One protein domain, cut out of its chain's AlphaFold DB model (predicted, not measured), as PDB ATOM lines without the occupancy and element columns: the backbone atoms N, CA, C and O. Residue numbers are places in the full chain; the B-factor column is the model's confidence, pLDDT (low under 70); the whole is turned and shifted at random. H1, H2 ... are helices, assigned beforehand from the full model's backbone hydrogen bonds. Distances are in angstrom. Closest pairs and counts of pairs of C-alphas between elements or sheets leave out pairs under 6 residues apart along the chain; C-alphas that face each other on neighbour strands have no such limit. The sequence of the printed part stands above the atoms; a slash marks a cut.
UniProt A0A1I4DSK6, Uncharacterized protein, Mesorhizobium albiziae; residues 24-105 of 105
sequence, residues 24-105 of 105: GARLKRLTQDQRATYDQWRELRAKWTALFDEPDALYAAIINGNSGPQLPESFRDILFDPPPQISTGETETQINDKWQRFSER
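Overview. This is residues 24 to 105 of the 105 residues of an uncharacterized protein of Mesorhizobium albiziae (UniProt A0A1I4DSK6). The model is a loose, open arch: the long helix H2 and the short H3 beyond its far end make one limb, the small helices H1 and H4 meet near the top, and H5 makes the other limb at the end of a long link. Residues 64 to 72 fold back from H3 to H4, and residues 88 to 93, of which 92 to 93 belong to H5, stick out at the far end of that other limb. The printed part has 82 residues with five named helices, H1, H2, H3, H4 and H5 in that order, and no named strand; the class is all helix. The whole is loose, with a radius of gyration of the C-alphas of 16.8 A, and it spans 44 by 34 by 20 A.

Along the chain. Find C-alpha 24 at (40.717, -21.084, 57.723), where H1, residues 24 to 27, begins. Next look for C-alpha 32 at (52.100, -27.070, 51.148); from there H2, residues 32 to 49 and the longest helix, runs 25.5 A to C-alpha 49. H3 takes residues 55 to 63 and measures 12.7 A. H4 holds residues 73 to 80 and measures 10.5 A. H5, residues 92 to 104, runs 18.3 A and ends at C-alpha 104, at (26.680, -28.752, 63.757).

Arrangement. Begin at H1, which touches H4; their closest C-alphas, those of Arg 26 and Leu 79, are 5.3 A apart. H1 and H2 are close but not clearly touching, with the C-alphas of Leu 27 and Arg 35 closest at 7.3 A. At the other end of H2 you find H3, close but not clearly touching: the closest C-alphas, those of Thr 49 and Leu 58, are 6.9 A apart. H2 and H3 run opposite ways at a steep tilt of 66 degrees. H2 and H4 are near each other, with 5 pairs of C-alphas within 10 A. H3 and H4 are apart, and H5 is apart from H1, H2, H3 and H4. In H2, H3 and H5 every O i to N i+4 pair is within hydrogen-bond range; in H4 2 of 4 are, and H1 is too short for such a pair.

Size, cuts and confidence. The two C-alphas farthest apart in the domain are those of Asp 53 and Gly 89, at 45.9 A. The printed part has no cut and ends at Arg 105, the chain's last residue. The links from H1 to H2 and from H2 to H3 are tight, that from H3 to H4 is short, and that from H4 to H5, with 11 residues, is long. Residues 88 to 93 stand free. The mean pLDDT of the printed part is 85.9, and residues 103 to 105 are under 70.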
ATOM      1  N   GLY A  24      39.352 -21.293  57.245       79.88
ATOM      2  CA  GLY A  24      40.717 -21.084  57.723       79.88
ATOM      3  C   GLY A  24      41.314 -22.317  58.407       79.88
ATOM      4  O   GLY A  24      42.469 -22.649  58.143       79.88
ATOM      5  N   ALA A  25      40.547 -23.026  59.241       80.31
ATOM      6  CA  ALA A  25      40.980 -24.282  59.855       80.31
ATOM      7  C   ALA A  25      41.113 -25.417  58.825       80.31
ATOM      8  O   ALA A  25      42.081 -26.174  58.862       80.31
ATOM      9  N   ARG A  26      40.195 -25.495  57.857       84.25
ATOM     10  CA  ARG A  26      40.227 -26.486  56.767       84.25
ATOM     11  C   ARG A  26      41.421 -26.286  55.834       84.25
ATOM     12  O   ARG A  26      42.117 -27.242  55.513       84.25
ATOM     13  N   LEU A  27      41.763 -25.040  55.510       85.62
ATOM     14  CA  LEU A  27      42.957 -24.710  54.725       85.62
ATOM     15  C   LEU A  27      44.276 -25.047  55.433       85.62
ATOM     16  O   LEU A  27      45.291 -25.184  54.753       85.62
ATOM     17  N   LYS A  28      44.289 -25.169  56.769       86.12
ATOM     18  CA  LYS A  28      45.461 -25.657  57.521       86.12
ATOM     19  C   LYS A  28      45.648 -27.176  57.406       86.12
ATOM     20  O   LYS A  28      46.728 -27.657  57.723       86.12
ATOM     21  N   ARG A  29      44.622 -27.925  56.974       85.62
ATOM     22  CA  ARG A  29      44.703 -29.381  56.743       85.62
ATOM     23  C   ARG A  29      45.389 -29.727  55.416       85.62
ATOM     24  O   ARG A  29      45.791 -30.870  55.232       85.62
ATOM     25  N   LEU A  30      45.511 -28.762  54.501       87.81
ATOM     26  CA  LEU A  30      46.195 -28.948  53.224       87.81
ATOM     27  C   LEU A  30      47.715 -29.032  53.420       87.81
ATOM     28  O   LEU A  30      48.291 -28.276  54.204       87.81
ATOM     29  N   THR A  31      48.374 -29.896  52.648       91.44
ATOM     30  CA  THR A  31      49.834 -29.857  52.490       91.44
ATOM     31  C   THR A  31      50.268 -28.563  51.795       91.44
ATOM     32  O   THR A  31      49.454 -27.848  51.208       91.44
ATOM     33  N   GLN A  32      51.566 -28.256  51.822       90.06
ATOM     34  CA  GLN A  32      52.100 -27.070  51.148       90.06
ATOM     35  C   GLN A  32      51.801 -27.072  49.637       90.06
ATOM     36  O   GLN A  32      51.321 -26.067  49.112       90.06
ATOM     37  N   ASP A  33      51.995 -28.206  48.960       89.94
ATOM     38  CA  ASP A  33      51.707 -28.348  47.525       89.94
ATOM     39  C   ASP A  33      50.209 -28.230  47.230       89.94
ATOM     40  O   ASP A  33      49.785 -27.597  46.256       89.94
ATOM     41  N   GLN A  34      49.378 -28.796  48.110       90.94
ATOM     42  CA  GLN A  34      47.934 -28.654  47.999       90.94
ATOM     43  C   GLN A  34      47.522 -27.190  48.157       90.94
ATOM     44  O   GLN A  34      46.720 -26.676  47.381       90.94
ATOM     45  N   ARG A  35      48.112 -26.481  49.118       91.19
ATOM     46  CA  ARG A  35      47.832 -25.067  49.350       91.19
ATOM     47  C   ARG A  35      48.196 -24.203  48.147       91.19
ATOM     48  O   ARG A  35      47.371 -23.397  47.735       91.19
ATOM     49  N   ALA A  36      49.351 -24.443  47.525       91.00
ATOM     50  CA  ALA A  36      49.736 -23.764  46.289       91.00
ATOM     51  C   ALA A  36      48.727 -24.013  45.150       91.00
ATOM     52  O   ALA A  36      48.335 -23.082  44.448       91.00
ATOM     53  N   THR A  37      48.247 -25.252  45.010       91.62
ATOM     54  CA  THR A  37      47.216 -25.610  44.019       91.62
ATOM     55  C   THR A  37      45.890 -24.894  44.297       91.62
ATOM     56  O   THR A  37      45.253 -24.374  43.380       91.62
ATOM     57  N   TYR A  38      45.469 -24.839  45.563       91.25
ATOM     58  CA  TYR A  38      44.262 -24.121  45.972       91.25
ATOM     59  C   TYR A  38      44.377 -22.615  45.709       91.25
ATOM     60  O   TYR A  38      43.438 -22.014  45.189       91.25
ATOM     61  N   ASP A  39      45.520 -22.011  46.032       92.19
ATOM     62  CA  ASP A  39      45.764 -20.585  45.819       92.19
ATOM     63  C   ASP A  39      45.738 -20.246  44.318       92.19
ATOM     64  O   ASP A  39      45.047 -19.310  43.911       92.19
ATOM     65  N   GLN A  40      46.362 -21.076  43.472       94.12
ATOM     66  CA  GLN A  40      46.274 -20.935  42.017       94.12
ATOM     67  C   GLN A  40      44.826 -21.045  41.517       94.12
ATOM     68  O   GLN A  40      44.373 -20.218  40.721       94.12
ATOM     69  N   TRP A  41      44.076 -22.050  41.983       93.94
ATOM     70  CA  TRP A  41      42.662 -22.190  41.637       93.94
ATOM     71  C   TRP A  41      41.862 -20.949  42.047       93.94
ATOM     72  O   TRP A  41      41.073 -20.440  41.248       93.94
ATOM     73  N   ARG A  42      42.087 -20.427  43.257       92.94
ATOM     74  CA  ARG A  42      41.401 -19.246  43.789       92.94
ATOM     75  C   ARG A  42      41.658 -18.016  42.923       92.94
ATOM     76  O   ARG A  42      40.717 -17.283  42.624       92.94
ATOM     77  N   GLU A  43      42.898 -17.800  42.497       95.25
ATOM     78  CA  GLU A  43      43.254 -16.700  41.598       95.25
ATOM     79  C   GLU A  43      42.576 -16.823  40.232       95.25
ATOM     80  O   GLU A  43      41.996 -15.857  39.731       95.25
ATOM     81  N   LEU A  44      42.616 -18.012  39.624       95.06
ATOM     82  CA  LEU A  44      41.966 -18.264  38.338       95.06
ATOM     83  C   LEU A  44      40.448 -18.098  38.440       95.06
ATOM     84  O   LEU A  44      39.828 -17.507  37.556       95.06
ATOM     85  N   ARG A  45      39.850 -18.579  39.534       92.44
ATOM     86  CA  ARG A  45      38.421 -18.440  39.802       92.44
ATOM     87  C   ARG A  45      38.029 -16.978  39.964       92.44
ATOM     88  O   ARG A  45      37.038 -16.584  39.367       92.44
ATOM     89  N   ALA A  46      38.818 -16.188  40.695       92.62
ATOM     90  CA  ALA A  46      38.590 -14.755  40.875       92.62
ATOM     91  C   ALA A  46      38.645 -13.990  39.542       92.62
ATOM     92  O   ALA A  46      37.770 -13.173  39.258       92.62
ATOM     93  N   LYS A  47      39.635 -14.298  38.693       94.69
ATOM     94  CA  LYS A  47      39.741 -13.725  37.341       94.69
ATOM     95  C   LYS A  47      38.540 -14.092  36.478       94.69
ATOM     96  O   LYS A  47      38.010 -13.233  35.790       94.69
ATOM     97  N   TRP A  48      38.102 -15.349  36.531       94.19
ATOM     98  CA  TRP A  48      36.931 -15.806  35.789       94.19
ATOM     99  C   TRP A  48      35.635 -15.155  36.293       94.19
ATOM    100  O   TRP A  48      34.848 -14.693  35.478       94.19
ATOM    101  N   THR A  49      35.424 -15.044  37.609       90.62
ATOM    102  CA  THR A  49      34.246 -14.353  38.164       90.62
ATOM    103  C   THR A  49      34.225 -12.872  37.812       90.62
ATOM    104  O   THR A  49      33.154 -12.332  37.581       90.62
ATOM    105  N   ALA A  50      35.391 -12.228  37.712       92.50
ATOM    106  CA  ALA A  50      35.503 -10.826  37.315       92.50
ATOM    107  C   ALA A  50      35.135 -10.566  35.841       92.50
ATOM    108  O   ALA A  50      35.077  -9.415  35.434       92.50
ATOM    109  N   LEU A  51      34.892 -11.611  35.036       92.31
ATOM    110  CA  LEU A  51      34.329 -11.466  33.687       92.31
ATOM    111  C   LEU A  51      32.816 -11.189  33.706       92.31
ATOM    112  O   LEU A  51      32.241 -10.916  32.656       92.31
ATOM    113  N   PHE A  52      32.175 -11.308  34.870       90.88
ATOM    114  CA  PHE A  52      30.737 -11.161  35.047       90.88
ATOM    115  C   PHE A  52      30.469 -10.048  36.060       90.88
ATOM    116  O   PHE A  52      30.621 -10.246  37.265       90.88
ATOM    117  N   ASP A  53      30.062  -8.883  35.565       82.50
ATOM    118  CA  ASP A  53      29.766  -7.718  36.408       82.50
ATOM    119  C   ASP A  53      28.438  -7.864  37.168       82.50
ATOM    120  O   ASP A  53      28.244  -7.263  38.225       82.50
ATOM    121  N   GLU A  54      27.532  -8.699  36.655       83.56
ATOM    122  CA  GLU A  54      26.229  -8.964  37.258       83.56
ATOM    123  C   GLU A  54      26.173 -10.373  37.877       83.56
ATOM    124  O   GLU A  54      26.522 -11.357  37.210       83.56
ATOM    125  N   PRO A  55      25.684 -10.515  39.126       75.38
ATOM    126  CA  PRO A  55      25.524 -11.819  39.777       75.38
ATOM    127  C   PRO A  55      24.678 -12.807  38.962       75.38
ATOM    128  O   PRO A  55      24.987 -14.000  38.917       75.38
ATOM    129  N   ASP A  56      23.654 -12.306  38.272       82.44
ATOM    130  CA  ASP A  56      22.754 -13.122  37.455       82.44
ATOM    131  C   ASP A  56      23.458 -13.664  36.205       82.44
ATOM    132  O   ASP A  56      23.238 -14.812  35.815       82.44
ATOM    133  N   ALA A  57      24.376 -12.889  35.616       83.56
ATOM    134  CA  ALA A  57      25.179 -13.320  34.475       83.56
ATOM    135  C   ALA A  57      26.170 -14.429  34.862       83.56
ATOM    136  O   ALA A  57      26.335 -15.406  34.126       83.56
ATOM    137  N   LEU A  58      26.780 -14.317  36.047       83.75
ATOM    138  CA  LEU A  58      27.633 -15.364  36.608       83.75
ATOM    139  C   LEU A  58      26.845 -16.658  36.841       83.75
ATOM    140  O   LEU A  58      27.297 -17.748  36.482       83.75
ATOM    141  N   TYR A  59      25.659 -16.544  37.436       83.06
ATOM    142  CA  TYR A  59      24.800 -17.691  37.707       83.06
ATOM    143  C   TYR A  59      24.320 -18.369  36.415       83.06
ATOM    144  O   TYR A  59      24.406 -19.594  36.283       83.06
ATOM    145  N   ALA A  60      23.904 -17.581  35.420       88.50
ATOM    146  CA  ALA A  60      23.515 -18.083  34.106       88.50
ATOM    147  C   ALA A  60      24.668 -18.821  33.404       88.50
ATOM    148  O   ALA A  60      24.447 -19.874  32.804       88.50
ATOM    149  N   ALA A  61      25.905 -18.322  33.504       87.75
ATOM    150  CA  ALA A  61      27.074 -18.997  32.941       87.75
ATOM    151  C   ALA A  61      27.275 -20.400  33.540       87.75
ATOM    152  O   ALA A  61      27.484 -21.355  32.791       87.75
ATOM    153  N   ILE A  62      27.133 -20.538  34.862       87.25
ATOM    154  CA  ILE A  62      27.263 -21.825  35.564       87.25
ATOM    155  C   ILE A  62      26.183 -22.813  35.108       87.25
ATOM    156  O   ILE A  62      26.504 -23.958  34.794       87.25
ATOM    157  N   ILE A  63      24.919 -22.377  35.030       87.75
ATOM    158  CA  ILE A  63      23.805 -23.226  34.563       87.75
ATOM    159  C   ILE A  63      24.046 -23.712  33.133       87.75
ATOM    160  O   ILE A  63      23.797 -24.874  32.818       87.75
ATOM    161  N   ASN A  64      24.585 -22.843  32.280       91.81
ATOM    162  CA  ASN A  64      24.885 -23.157  30.886       91.81
ATOM    163  C   ASN A  64      26.186 -23.968  30.708       91.81
ATOM    164  O   ASN A  64      26.672 -24.116  29.588       91.81
ATOM    165  N   GLY A  65      26.773 -24.487  31.792       86.25
ATOM    166  CA  GLY A  65      27.963 -25.341  31.762       86.25
ATOM    167  C   GLY A  65      29.293 -24.589  31.682       86.25
ATOM    168  O   GLY A  65      30.354 -25.212  31.739       86.25
ATOM    169  N   ASN A  66      29.276 -23.255  31.621       90.69
ATOM    170  CA  ASN A  66      30.473 -22.435  31.762       90.69
ATOM    171  C   ASN A  66      30.755 -22.213  33.251       90.69
ATOM    172  O   ASN A  66      30.447 -21.175  33.822       90.69
ATOM    173  N   SER A  67      31.334 -23.226  33.890       86.69
ATOM    174  CA  SER A  67      31.576 -23.230  35.338       86.69
ATOM    175  C   SER A  67      32.956 -22.696  35.739       86.69
ATOM    176  O   SER A  67      33.309 -22.751  36.923       86.69
ATOM    177  N   GLY A  68      33.752 -22.224  34.773       90.06
ATOM    178  CA  GLY A  68      35.122 -21.757  34.984       90.06
ATOM    179  C   GLY A  68      36.075 -22.833  35.534       90.06
ATOM    180  O   GLY A  68      35.775 -24.033  35.479       90.06
ATOM    181  N   PRO A  69      37.226 -22.416  36.096       92.38
ATOM    182  CA  PRO A  69      38.197 -23.315  36.714       92.38
ATOM    183  C   PRO A  69      37.567 -24.164  37.825       92.38
ATOM    184  O   PRO A  69      36.946 -23.636  38.760       92.38
ATOM    185  N   GLN A  70      37.747 -25.480  37.727       89.44
ATOM    186  CA  GLN A  70      37.272 -26.444  38.717       89.44
ATOM    187  C   GLN A  70      38.351 -26.728  39.753       89.44
ATOM    188  O   GLN A  70      39.533 -26.836  39.424       89.44
ATOM    189  N   LEU A  71      37.928 -26.857  41.007       86.94
ATOM    190  CA  LEU A  71      38.793 -27.363  42.059       86.94
ATOM    191  C   LEU A  71      38.841 -28.896  41.939       86.94
ATOM    192  O   LEU A  71      37.775 -29.496  41.765       86.94
ATOM    193  N   PRO A  72      40.018 -29.542  42.036       86.56
ATOM    194  CA  PRO A  72      40.095 -30.997  41.979       86.56
ATOM    195  C   PRO A  72      39.241 -31.653  43.070       86.56
ATOM    196  O   PRO A  72      39.159 -31.152  44.192       86.56
ATOM    197  N   GLU A  73      38.624 -32.792  42.759       81.06
ATOM    198  CA  GLU A  73      37.680 -33.466  43.662       81.06
ATOM    199  C   GLU A  73      38.316 -33.859  45.001       81.06
ATOM    200  O   GLU A  73      37.714 -33.651  46.049       81.06
ATOM    201  N   SER A  74      39.585 -34.272  44.992       81.69
ATOM    202  CA  SER A  74      40.344 -34.594  46.207       81.69
ATOM    203  C   SER A  74      40.440 -33.435  47.207       81.69
ATOM    204  O   SER A  74      40.660 -33.659  48.393       81.69
ATOM    205  N   PHE A  75      40.291 -32.186  46.757       84.38
ATOM    206  CA  PHE A  75      40.246 -31.025  47.646       84.38
ATOM    207  C   PHE A  75      38.866 -30.807  48.246       84.38
ATOM    208  O   PHE A  75      38.778 -30.205  49.315       84.38
ATOM    209  N   ARG A  76      37.793 -31.265  47.586       77.56
ATOM    210  CA  ARG A  76      36.444 -31.120  48.135       77.56
ATOM    211  C   ARG A  76      36.307 -31.885  49.439       77.56
ATOM    212  O   ARG A  76      35.831 -31.304  50.405       77.56
ATOM    213  N   ASP A  77      36.813 -33.109  49.494       78.31
ATOM    214  CA  ASP A  77      36.753 -33.925  50.709       78.31
ATOM    215  C   ASP A  77      37.546 -33.299  51.862       78.31
ATOM    216  O   ASP A  77      37.112 -33.334  53.010       78.31
ATOM    217  N   ILE A  78      38.682 -32.661  51.559       79.75
ATOM    218  CA  ILE A  78      39.533 -32.026  52.574       79.75
ATOM    219  C   ILE A  78      38.934 -30.696  53.063       79.75
ATOM    220  O   ILE A  78      39.039 -30.364  54.247       79.75
ATOM    221  N   LEU A  79      38.335 -29.914  52.158       82.00
ATOM    222  CA  LEU A  79      37.860 -28.557  52.445       82.00
ATOM    223  C   LEU A  79      36.393 -28.478  52.850       82.00
ATOM    224  O   LEU A  79      36.003 -27.504  53.493       82.00
ATOM    225  N   PHE A  80      35.568 -29.444  52.466       77.19
ATOM    226  CA  PHE A  80      34.128 -29.397  52.714       77.19
ATOM    227  C   PHE A  80      33.621 -30.526  53.604       77.19
ATOM    228  O   PHE A  80      32.490 -30.413  54.073       77.19
ATOM    229  N   ASP A  81      34.481 -31.500  53.923       71.75
ATOM    230  CA  ASP A  81      34.130 -32.790  54.517       71.75
ATOM    231  C   ASP A  81      33.123 -33.557  53.619       71.75
ATOM    232  O   ASP A  81      32.279 -32.957  52.945       71.75
ATOM    233  N   PRO A  82      33.196 -34.895  53.537       70.00
ATOM    234  CA  PRO A  82      32.261 -35.645  52.708       70.00
ATOM    235  C   PRO A  82      30.829 -35.469  53.240       70.00
ATOM    236  O   PRO A  82      30.620 -35.518  54.460       70.00
ATOM    237  N   PRO A  83      29.830 -35.284  52.357       73.88
ATOM    238  CA  PRO A  83      28.440 -35.196  52.778       73.88
ATOM    239  C   PRO A  83      28.008 -36.490  53.487       73.88
ATOM    240  O   PRO A  83      28.577 -37.561  53.235       73.88
ATOM    241  N   PRO A  84      26.993 -36.430  54.369       80.69
ATOM    242  CA  PRO A  84      26.486 -37.625  55.021       80.69
ATOM    243  C   PRO A  84      25.982 -38.619  53.968       80.69
ATOM    244  O   PRO A  84      25.153 -38.287  53.123       80.69
ATOM    245  N   GLN A  85      26.477 -39.854  54.025       84.75
ATOM    246  CA  GLN A  85      25.986 -40.921  53.158       84.75
ATOM    247  C   GLN A  85      24.567 -41.313  53.579       84.75
ATOM    248  O   GLN A  85      24.344 -41.685  54.736       84.75
ATOM    249  N   ILE A  86      23.631 -41.242  52.632       86.31
ATOM    250  CA  ILE A  86      22.237 -41.665  52.798       86.31
ATOM    251  C   ILE A  86      22.074 -43.042  52.154       86.31
ATOM    252  O   ILE A  86      22.378 -43.221  50.974       86.31
ATOM    253  N   SER A  87      21.607 -44.020  52.925       88.88
ATOM    254  CA  SER A  87      21.304 -45.371  52.444       88.88
ATOM    255  C   SER A  87      19.822 -45.509  52.103       88.88
ATOM    256  O   SER A  87      18.965 -44.909  52.743       88.88
ATOM    257  N   THR A  88      19.499 -46.358  51.125       84.25
ATOM    258  CA  THR A  88      18.128 -46.552  50.611       84.25
ATOM    259  C   THR A  88      17.124 -47.099  51.633       84.25
ATOM    260  O   THR A  88      15.925 -47.023  51.391       84.25
ATOM    261  N   GLY A  89      17.588 -47.647  52.760       88.50
ATOM    262  CA  GLY A  89      16.742 -48.141  53.851       88.50
ATOM    263  C   GLY A  89      16.540 -47.160  55.010       88.50
ATOM    264  O   GLY A  89      15.926 -47.539  56.004       88.50
ATOM    265  N   GLU A  90      17.083 -45.943  54.932       89.69
ATOM    266  CA  GLU A  90      16.975 -44.966  56.018       89.69
ATOM    267  C   GLU A  90      15.647 -44.214  55.990       89.69
ATOM    268  O   GLU A  90      15.140 -43.835  54.934       89.69
ATOM    269  N   THR A  91      15.090 -43.974  57.174       92.62
ATOM    270  CA  THR A  91      13.903 -43.137  57.329       92.62
ATOM    271  C   THR A  91      14.265 -41.659  57.208       92.62
ATOM    272  O   THR A  91      15.395 -41.247  57.477       92.62
ATOM    273  N   GLU A  92      13.283 -40.825  56.865       89.62
ATOM    274  CA  GLU A  92      13.457 -39.370  56.775       89.62
ATOM    275  C   GLU A  92      14.018 -38.762  58.074       89.62
ATOM    276  O   GLU A  92      14.891 -37.898  58.036       89.62
ATOM    277  N   THR A  93      13.605 -39.272  59.239       92.56
ATOM    278  CA  THR A  93      14.151 -38.859  60.542       92.56
ATOM    279  C   THR A  93      15.642 -39.177  60.673       92.56
ATOM    280  O   THR A  93      16.408 -38.322  61.101       92.56
ATOM    281  N   GLN A  94      16.082 -40.371  60.260       88.56
ATOM    282  CA  GLN A  94      17.501 -40.756  60.304       88.56
ATOM    283  C   GLN A  94      18.354 -39.889  59.373       88.56
ATOM    284  O   GLN A  94      19.481 -39.523  59.712       88.56
ATOM    285  N   ILE A  95      17.799 -39.528  58.215       88.81
ATOM    286  CA  ILE A  95      18.430 -38.619  57.261       88.81
ATOM    287  C   ILE A  95      18.553 -37.215  57.867       88.81
ATOM    288  O   ILE A  95      19.637 -36.630  57.832       88.81
ATOM    289  N   ASN A  96      17.486 -36.694  58.477       86.88
ATOM    290  CA  ASN A  96      17.490 -35.378  59.120       86.88
ATOM    291  C   ASN A  96      18.479 -35.306  60.293       86.88
ATOM    292  O   ASN A  96      19.238 -34.342  60.385       86.88
ATOM    293  N   ASP A  97      18.560 -36.347  61.122       89.56
ATOM    294  CA  ASP A  97      19.533 -36.428  62.217       89.56
ATOM    295  C   ASP A  97      20.980 -36.427  61.701       89.56
ATOM    296  O   ASP A  97      21.863 -35.779  62.273       89.56
ATOM    297  N   LYS A  98      21.251 -37.144  60.601       86.62
ATOM    298  CA  LYS A  98      22.568 -37.132  59.948       86.62
ATOM    299  C   LYS A  98      22.928 -35.741  59.439       86.62
ATOM    300  O   LYS A  98      24.067 -35.310  59.621       86.62
ATOM    301  N   TRP A  99      21.970 -35.043  58.835       82.25
ATOM    302  CA  TRP A  99      22.164 -33.680  58.354       82.25
ATOM    303  C   TRP A  99      22.392 -32.681  59.482       82.25
ATOM    304  O   TRP A  99      23.333 -31.899  59.389       82.25
ATOM    305  N   GLN A 100      21.618 -32.743  60.570       83.56
ATOM    306  CA  GLN A 100      21.837 -31.882  61.737       83.56
ATOM    307  C   GLN A 100      23.246 -32.067  62.303       83.56
ATOM    308  O   GLN A 100      23.996 -31.098  62.410       83.56
ATOM    309  N   ARG A 101      23.670 -33.317  62.531       80.31
ATOM    310  CA  ARG A 101      25.029 -33.622  63.012       80.31
ATOM    311  C   ARG A 101      26.125 -33.172  62.050       80.31
ATOM    312  O   ARG A 101      27.219 -32.845  62.494       80.31
ATOM    313  N   PHE A 102      25.865 -33.189  60.744       76.62
ATOM    314  CA  PHE A 102      26.795 -32.670  59.743       76.62
ATOM    315  C   PHE A 102      26.857 -31.134  59.755       76.62
ATOM    316  O   PHE A 102      27.935 -30.576  59.594       76.62
ATOM    317  N   SER A 103      25.731 -30.452  59.978       69.19
ATOM    318  CA  SER A 103      25.672 -28.985  60.036       69.19
ATOM    319  C   SER A 103      26.203 -28.382  61.341       69.19
ATOM    320  O   SER A 103      26.685 -27.254  61.332       69.19
ATOM    321  N   GLU A 104      26.125 -29.128  62.446       68.25
ATOM    322  CA  GLU A 104      26.680 -28.752  63.757       68.25
ATOM    323  C   GLU A 104      28.185 -29.037  63.865       68.25
ATOM    324  O   GLU A 104      28.854 -28.448  64.714       68.25
ATOM    325  N   ARG A 105      28.671 -29.926  62.981       60.22
ATOM    326  CA  ARG A 105      29.922 -29.795  62.227       60.22
ATOM    327  C   ARG A 105      30.958 -28.869  62.790       60.22
ATOM    328  O   ARG A 105      31.803 -29.333  63.591       60.22
TER     329      ARG A 105